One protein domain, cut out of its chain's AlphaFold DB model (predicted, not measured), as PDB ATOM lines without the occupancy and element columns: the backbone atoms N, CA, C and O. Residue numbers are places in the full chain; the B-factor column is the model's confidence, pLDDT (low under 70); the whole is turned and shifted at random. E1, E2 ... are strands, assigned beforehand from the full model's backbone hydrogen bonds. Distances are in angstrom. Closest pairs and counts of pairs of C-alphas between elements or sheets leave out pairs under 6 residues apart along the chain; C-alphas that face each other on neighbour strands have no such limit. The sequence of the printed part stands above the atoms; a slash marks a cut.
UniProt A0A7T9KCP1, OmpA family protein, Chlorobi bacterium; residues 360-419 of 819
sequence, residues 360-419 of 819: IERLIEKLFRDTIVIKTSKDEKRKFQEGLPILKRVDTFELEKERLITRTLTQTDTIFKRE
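This is residues 360 to 419 of the 819 residues of the protein "OmpA family protein" of Chlorobi bacterium (UniProt A0A7T9KCP1). This is a long, narrow, twisted ribbon: two long strands, E1 and E4, run side by side the same way for its length, and E3 and the short E2 pair one after the other along the other side of E4. The printed part has 60 residues, with no named helix and four named strands, which follow each other along the chain as E1, then E2, then E3, then E4; in the branched sheet E1 and E4 are parallel, E2 and E4 antiparallel, and E3 and E4 antiparallel, and the class is all strand. It is extended, a rod of 58 by 15 by 11 A, with a radius of gyration of the C-alphas of 17.5 A.

Begin with E1, residues 360 to 376, and set it beside E4, residues 402 to 418: they are parallel neighbours at 13 degrees, with N 362 and O 403 2.9 A apart, within hydrogen-bond range. E2, residues 383 to 385, is antiparallel to E4 at 154 degrees; look at N 385 and O 414, 2.9 A apart. E3, residues 390 to 398, forms a hairpin with E4, antiparallel at 162 degrees, with N 390 and O 410 2.8 A apart. E1 lies on one side of E4, E2 and E3 on the other side. E2 is apart from E1 and from E3.

Find C-alpha 360 at (47.285, 11.182, -17.289); from there E1 runs 49.0 A to C-alpha 376. E2 spans 6.2 A and E3 24.2 A. E4 covers 49.5 A, ending at C-alpha 418 at (37.730, 57.528, -3.194).

The C-alphas farthest apart, of Asp 379 and Glu 400, are 58.0 A from each other. The printed part has no cut and no long link. Mean pLDDT of the printed part is 75.5; look for values under 70 at residue 360, residues 375 to 382, residues 400 to 401 and residue 417.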
ATOM      1  N   ILE A 360      47.706  10.240 -18.326       66.69
ATOM      2  CA  ILE A 360      47.285  11.182 -17.289       66.69
ATOM      3  C   ILE A 360      46.747  12.437 -17.982       66.69
ATOM      4  O   ILE A 360      47.492  13.141 -18.658       66.69
ATOM      5  N   GLU A 361      45.456  12.738 -17.838       75.62
ATOM      6  CA  GLU A 361      44.907  14.030 -18.253       75.62
ATOM      7  C   GLU A 361      45.011  15.024 -17.098       75.62
ATOM      8  O   GLU A 361      44.479  14.795 -16.006       75.62
ATOM      9  N   ARG A 362      45.683  16.148 -17.351       78.12
ATOM     10  CA  ARG A 362      45.813  17.254 -16.402       78.12
ATOM     11  C   ARG A 362      45.138  18.488 -16.965       78.12
ATOM     12  O   ARG A 362      45.508  18.969 -18.034       78.12
ATOM     13  N   LEU A 363      44.194  19.041 -16.207       80.88
ATOM     14  CA  LEU A 363      43.668  20.377 -16.462       80.88
ATOM     15  C   LEU A 363      44.366  21.373 -15.538       80.88
ATOM     16  O   LEU A 363      44.142  21.370 -14.326       80.88
ATOM     17  N   ILE A 364      45.176  22.250 -16.120       80.38
ATOM     18  CA  ILE A 364      45.807  23.368 -15.420       80.38
ATOM     19  C   ILE A 364      45.097  24.661 -15.813       80.38
ATOM     20  O   ILE A 364      45.028  25.025 -16.986       80.38
ATOM     21  N   GLU A 365      44.605  25.399 -14.827       79.94
ATOM     22  CA  GLU A 365      44.128  26.765 -15.004       79.94
ATOM     23  C   GLU A 365      45.234  27.752 -14.634       79.94
ATOM     24  O   GLU A 365      45.714  27.794 -13.502       79.94
ATOM     25  N   LYS A 366      45.646  28.557 -15.615       81.00
ATOM     26  CA  LYS A 366      46.526  29.709 -15.430       81.00
ATOM     27  C   LYS A 366      45.656  30.954 -15.376       81.00
ATOM     28  O   LYS A 366      45.159  31.406 -16.405       81.00
ATOM     29  N   LEU A 367      45.466  31.502 -14.184       78.94
ATOM     30  CA  LEU A 367      44.728  32.735 -13.966       78.94
ATOM     31  C   LEU A 367      45.705  33.909 -13.887       78.94
ATOM     32  O   LEU A 367      46.456  34.051 -12.924       78.94
ATOM     33  N   PHE A 368      45.669  34.766 -14.899       78.19
ATOM     34  CA  PHE A 368      46.315  36.071 -14.880       78.19
ATOM     35  C   PHE A 368      45.364  37.059 -14.213       78.19
ATOM     36  O   PHE A 368      44.377  37.481 -14.820       78.19
ATOM     37  N   ARG A 369      45.658  37.397 -12.959       78.31
ATOM     38  CA  ARG A 369      44.930  38.416 -12.215       78.31
ATOM     39  C   ARG A 369      45.638  39.752 -12.363       78.31
ATOM     40  O   ARG A 369      46.853  39.852 -12.188       78.31
ATOM     41  N   ASP A 370      44.849  40.750 -12.693       77.12
ATOM     42  CA  ASP A 370      45.251  42.136 -12.786       77.12
ATOM     43  C   ASP A 370      44.262  42.993 -11.998       77.12
ATOM     44  O   ASP A 370      43.110  42.599 -11.830       77.12
ATOM     45  N   THR A 371      44.704  44.145 -11.510       79.31
ATOM     46  CA  THR A 371      43.876  45.017 -10.681       79.31
ATOM     47  C   THR A 371      43.942  46.436 -11.208       79.31
ATOM     48  O   THR A 371      45.009  47.058 -11.207       79.31
ATOM     49  N   ILE A 372      42.787  46.965 -11.606       77.56
ATOM     50  CA  ILE A 372      42.627  48.370 -11.972       77.56
ATOM     51  C   ILE A 372      42.114  49.160 -10.773       77.56
ATOM     52  O   ILE A 372      41.242  48.707 -10.028       77.56
ATOM     53  N   VAL A 373      42.645  50.365 -10.589       73.94
ATOM     54  CA  VAL A 373      42.110  51.316  -9.612       73.94
ATOM     55  C   VAL A 373      41.236  52.326 -10.334       73.94
ATOM     56  O   VAL A 373      41.707  53.015 -11.238       73.94
ATOM     57  N   ILE A 374      39.978  52.426  -9.913       74.06
ATOM     58  CA  ILE A 374      39.042  53.449 -10.380       74.06
ATOM     59  C   ILE A 374      38.858  54.465  -9.259       74.06
ATOM     60  O   ILE A 374      38.407  54.122  -8.165       74.06
ATOM     61  N   LYS A 375      39.201  55.723  -9.544       69.06
ATOM     62  CA  LYS A 375      38.918  56.849  -8.654       69.06
ATOM     63  C   LYS A 375      37.446  57.245  -8.787       69.06
ATOM     64  O   LYS A 375      36.975  57.483  -9.896       69.06
ATOM     65  N   THR A 376      36.716  57.283  -7.675       66.06
ATOM     66  CA  THR A 376      35.296  57.668  -7.632       66.06
ATOM     67  C   THR A 376      35.072  58.854  -6.698       66.06
ATOM     68  O   THR A 376      35.731  58.979  -5.664       66.06
ATOM     69  N   SER A 377      34.126  59.721  -7.063       59.62
ATOM     70  CA  SER A 377      33.730  60.903  -6.290       59.62
ATOM     71  C   SER A 377      32.594  60.634  -5.288       59.62
ATOM     72  O   SER A 377      32.221  61.538  -4.546       59.62
ATOM     73  N   LYS A 378      32.000  59.429  -5.287       54.69
ATOM     74  CA  LYS A 378      30.891  59.046  -4.388       54.69
ATOM     75  C   LYS A 378      31.406  58.423  -3.085       54.69
ATOM     76  O   LYS A 378      32.439  57.764  -3.101       54.69
ATOM     77  N   ASP A 379      30.643  58.583  -1.998       54.66
ATOM     78  CA  ASP A 379      30.890  58.111  -0.613       54.66
ATOM     79  C   ASP A 379      31.007  56.579  -0.423       54.66
ATOM     80  O   ASP A 379      30.779  56.046   0.666       54.66
ATOM     81  N   GLU A 380      31.346  55.820  -1.462       53.03
ATOM     82  CA  GLU A 380      31.560  54.383  -1.336       53.03
ATOM     83  C   GLU A 380      32.919  54.128  -0.666       53.03
ATOM     84  O   GLU A 380      33.975  54.433  -1.224       53.03
ATOM     85  N   LYS A 381      32.891  53.555   0.547       57.75
ATOM     86  CA  LYS A 381      34.077  52.996   1.222       57.75
ATOM     87  C   LYS A 381      34.860  52.119   0.244       57.75
ATOM     88  O   LYS A 381      34.243  51.466  -0.597       57.75
ATOM     89  N   ARG A 382      36.195  52.060   0.392       63.16
ATOM     90  CA  ARG A 382      37.096  51.251  -0.452       63.16
ATOM     91  C   ARG A 382      36.476  49.880  -0.727       63.16
ATOM     92  O   ARG A 382      36.413  49.028   0.158       63.16
ATOM     93  N   LYS A 383      35.995  49.691  -1.954       72.44
ATOM     94  CA  LYS A 383      35.289  48.483  -2.368       72.44
ATOM     95  C   LYS A 383      36.183  47.729  -3.327       72.44
ATOM     96  O   LYS A 383      36.566  48.243  -4.377       72.44
ATOM     97  N   PHE A 384      36.527  46.513  -2.937       76.50
ATOM     98  CA  PHE A 384      37.119  45.553  -3.847       76.50
ATOM     99  C   PHE A 384      35.984  44.835  -4.570       76.50
ATOM    100  O   PHE A 384      35.089  44.279  -3.932       76.50
ATOM    101  N   GLN A 385      35.997  44.890  -5.894       79.38
ATOM    102  CA  GLN A 385      35.103  44.112  -6.731       79.38
ATOM    103  C   GLN A 385      35.944  43.139  -7.544       79.38
ATOM    104  O   GLN A 385      36.722  43.551  -8.407       79.38
ATOM    105  N   GLU A 386      35.763  41.852  -7.268       79.81
ATOM    106  CA  GLU A 386      36.361  40.798  -8.079       79.81
ATOM    107  C   GLU A 386      35.806  40.863  -9.502       79.81
ATOM    108  O   GLU A 386      34.592  40.957  -9.721       79.81
ATOM    109  N   GLY A 387      36.709  40.833 -10.479       80.06
ATOM    110  CA  GLY A 387      36.350  40.705 -11.880       80.06
ATOM    111  C   GLY A 387      35.826  39.305 -12.172       80.06
ATOM    112  O   GLY A 387      36.137  38.344 -11.469       80.06
ATOM    113  N   LEU A 388      35.068  39.147 -13.251       80.19
ATOM    114  CA  LEU A 388      34.741  37.810 -13.739       80.19
ATOM    115  C   LEU A 388      35.940  37.259 -14.528       80.19
ATOM    116  O   LEU A 388      36.455  37.963 -15.403       80.19
ATOM    117  N   PRO A 389      36.410  36.031 -14.248       81.75
ATOM    118  CA  PRO A 389      37.483  35.428 -15.021       81.75
ATOM    119  C   PRO A 389      36.993  35.138 -16.444       81.75
ATOM    120  O   PRO A 389      36.013  34.428 -16.658       81.75
ATOM    121  N   ILE A 390      37.693  35.693 -17.430       80.88
ATOM    122  CA  ILE A 390      37.404  35.513 -18.852       80.88
ATOM    123  C   ILE A 390      38.392  34.496 -19.413       80.88
ATOM    124  O   ILE A 390      39.607  34.682 -19.319       80.88
ATOM    125  N   LEU A 391      37.879  33.438 -20.038       82.94
ATOM    126  CA  LEU A 391      38.703  32.479 -20.765       82.94
ATOM    127  C   LEU A 391      39.314  33.163 -21.996       82.94
ATOM    128  O   LEU A 391      38.592  33.620 -22.879       82.94
ATOM    129  N   LYS A 392      40.644  33.245 -22.059       84.69
ATOM    130  CA  LYS A 392      41.360  33.827 -23.205       84.69
ATOM    131  C   LYS A 392      41.813  32.785 -24.200       84.69
ATOM    132  O   LYS A 392      41.794  33.037 -25.400       84.69
ATOM    133  N   ARG A 393      42.284  31.650 -23.694       80.94
ATOM    134  CA  ARG A 393      42.911  30.621 -24.511       80.94
ATOM    135  C   ARG A 393      42.781  29.271 -23.833       80.94
ATOM    136  O   ARG A 393      42.901  29.177 -22.611       80.94
ATOM    137  N   VAL A 394      42.563  28.243 -24.638       83.38
ATOM    138  CA  VAL A 394      42.688  26.847 -24.230       83.38
ATOM    139  C   VAL A 394      43.766  26.241 -25.102       83.38
ATOM    140  O   VAL A 394      43.634  26.244 -26.322       83.38
ATOM    141  N   ASP A 395      44.823  25.749 -24.475       80.06
ATOM    142  CA  ASP A 395      45.872  24.998 -25.148       80.06
ATOM    143  C   ASP A 395      45.756  23.538 -24.753       80.06
ATOM    144  O   ASP A 395      45.624  23.223 -23.572       80.06
ATOM    145  N   THR A 396      45.790  22.653 -25.741       81.19
ATOM    146  CA  THR A 396      45.850  21.211 -25.510       81.19
ATOM    147  C   THR A 396      47.184  20.721 -26.036       81.19
ATOM    148  O   THR A 396      47.481  20.897 -27.215       81.19
ATOM    149  N   PHE A 397      47.983  20.139 -25.151       75.81
ATOM    150  CA  PHE A 397      49.240  19.497 -25.493       75.81
ATOM    151  C   PHE A 397      49.063  17.994 -25.315       75.81
ATOM    152  O   PHE A 397      48.805  17.517 -24.210       75.81
ATOM    153  N   GLU A 398      49.180  17.268 -26.419       74.12
ATOM    154  CA  GLU A 398      49.253  15.812 -26.417       74.12
ATOM    155  C   GLU A 398      50.729  15.428 -26.272       74.12
ATOM    156  O   GLU A 398      51.544  15.710 -27.152       74.12
ATOM    157  N   LEU A 399      51.081  14.837 -25.135       70.19
ATOM    158  CA  LEU A 399      52.406  14.295 -24.841       70.19
ATOM    159  C   LEU A 399      52.299  12.764 -24.823       70.19
ATOM    160  O   LEU A 399      51.211  12.211 -24.665       70.19
ATOM    161  N   GLU A 400      53.418  12.047 -24.963       62.66
ATOM    162  CA  GLU A 400      53.398  10.577 -25.110       62.66
ATOM    163  C   GLU A 400      52.636   9.840 -23.990       62.66
ATOM    164  O   GLU A 400      52.053   8.782 -24.233       62.66
ATOM    165  N   LYS A 401      52.627  10.391 -22.766       63.31
ATOM    166  CA  LYS A 401      52.014   9.783 -21.568       63.31
ATOM    167  C   LYS A 401      50.998  10.676 -20.856       63.31
ATOM    168  O   LYS A 401      50.378  10.240 -19.886       63.31
ATOM    169  N   GLU A 402      50.818  11.913 -21.307       70.94
ATOM    170  CA  GLU A 402      49.933  12.868 -20.646       70.94
ATOM    171  C   GLU A 402      49.216  13.766 -21.652       70.94
ATOM    172  O   GLU A 402      49.746  14.116 -22.703       70.94
ATOM    173  N   ARG A 403      47.993  14.157 -21.307       76.25
ATOM    174  CA  ARG A 403      47.227  15.159 -22.038       76.25
ATOM    175  C   ARG A 403      47.110  16.382 -21.153       76.25
ATOM    176  O   ARG A 403      46.370  16.380 -20.167       76.25
ATOM    177  N   LEU A 404      47.862  17.423 -21.483       80.75
ATOM    178  CA  LEU A 404      47.876  18.653 -20.709       80.75
ATOM    179  C   LEU A 404      46.940  19.678 -21.347       80.75
ATOM    180  O   LEU A 404      47.240  20.258 -22.390       80.75
ATOM    181  N   ILE A 405      45.822  19.945 -20.680       83.69
ATOM    182  CA  ILE A 405      44.898  21.014 -21.046       83.69
ATOM    183  C   ILE A 405      45.237  22.221 -20.178       83.69
ATOM    184  O   ILE A 405      45.077  22.194 -18.961       83.69
ATOM    185  N   THR A 406      45.706  23.302 -20.794       83.00
ATOM    186  CA  THR A 406      45.950  24.568 -20.105       83.00
ATOM    187  C   THR A 406      44.867  25.576 -20.464       83.00
ATOM    188  O   THR A 406      44.786  26.044 -21.599       83.00
ATOM    189  N   ARG A 407      44.050  25.965 -19.486       84.62
ATOM    190  CA  ARG A 407      43.100  27.076 -19.612       84.62
ATOM    191  C   ARG A 407      43.752  28.351 -19.111       84.62
ATOM    192  O   ARG A 407      44.070  28.473 -17.933       84.62
ATOM    193  N   THR A 408      43.934  29.314 -20.002       83.69
ATOM    194  CA  THR A 408      44.403  30.647 -19.639       83.69
ATOM    195  C   THR A 408      43.206  31.556 -19.413       83.69
ATOM    196  O   THR A 408      42.480  31.892 -20.353       83.69
ATOM    197  N   LEU A 409      43.011  31.956 -18.163       84.31
ATOM    198  CA  LEU A 409      41.972  32.875 -17.719       84.31
ATOM    199  C   LEU A 409      42.615  34.227 -17.419       84.31
ATOM    200  O   LEU A 409      43.710  34.294 -16.863       84.31
ATOM    201  N   THR A 410      41.933  35.311 -17.757       81.31
ATOM    202  CA  THR A 410      42.298  36.654 -17.294       81.31
ATOM    203  C   THR A 410      41.174  37.203 -16.442       81.31
ATOM    204  O   THR A 410      40.027  37.199 -16.884       81.31
ATOM    205  N   GLN A 411      41.505  37.706 -15.263       84.50
ATOM    206  CA  GLN A 411      40.581  38.385 -14.366       84.50
ATOM    207  C   GLN A 411      41.137  39.777 -14.096       84.50
ATOM    208  O   GLN A 411      42.282  39.907 -13.670       84.50
ATOM    209  N   THR A 412      40.333  40.803 -14.359       81.50
ATOM    210  CA  THR A 412      40.666  42.176 -13.983       81.50
ATOM    211  C   THR A 412      39.777  42.581 -12.819       81.50
ATOM    212  O   THR A 412      38.590  42.843 -13.004       81.50
ATOM    213  N   ASP A 413      40.350  42.599 -11.625       83.69
ATOM    214  CA  ASP A 413      39.693  43.075 -10.420       83.69
ATOM    215  C   ASP A 413      39.675  44.601 -10.407       83.69
ATOM    216  O   ASP A 413      40.553  45.267 -10.961       83.69
ATOM    217  N   THR A 414      38.663  45.172  -9.770       80.31
ATOM    218  CA  THR A 414      38.515  46.619  -9.651       80.31
ATOM    219  C   THR A 414      38.593  47.019  -8.188       80.31
ATOM    220  O   THR A 414      37.801  46.571  -7.360       80.31
ATOM    221  N   ILE A 415      39.539  47.895  -7.866       78.12
ATOM    222  CA  ILE A 415      39.555  48.614  -6.596       78.12
ATOM    223  C   ILE A 415      38.921  49.976  -6.843       78.12
ATOM    224  O   ILE A 415      39.484  50.816  -7.547       78.12
ATOM    225  N   PHE A 416      37.769  50.214  -6.226       70.56
ATOM    226  CA  PHE A 416      37.211  51.555  -6.140       70.56
ATOM    227  C   PHE A 416      37.911  52.293  -5.005       70.56
ATOM    228  O   PHE A 416      37.862  51.871  -3.844       70.56
ATOM    229  N   LYS A 417      38.592  53.379  -5.358       69.88
ATOM    230  CA  LYS A 417      39.269  54.268  -4.419       69.88
ATOM    231  C   LYS A 417      38.580  55.624  -4.452       69.88
ATOM    232  O   LYS A 417      38.313  56.158  -5.527       69.88
ATOM    233  N   ARG A 418      38.285  56.181  -3.284       70.88
ATOM    234  CA  ARG A 418      37.730  57.528  -3.194       70.88
ATOM    235  C   ARG A 418      38.793  58.537  -3.618       70.88
ATOM    236  O   ARG A 418      39.941  58.448  -3.185       70.88
ATOM    237  N   GLU A 419      38.426  59.472  -4.482       76.12
ATOM    238  CA  GLU A 419      39.312  60.581  -4.813       76.12
ATOM    239  C   GLU A 419      39.393  61.559  -3.636       76.12
ATOM    240  O   GLU A 419      38.374  61.926  -3.044       76.12
TER     241      GLU A 419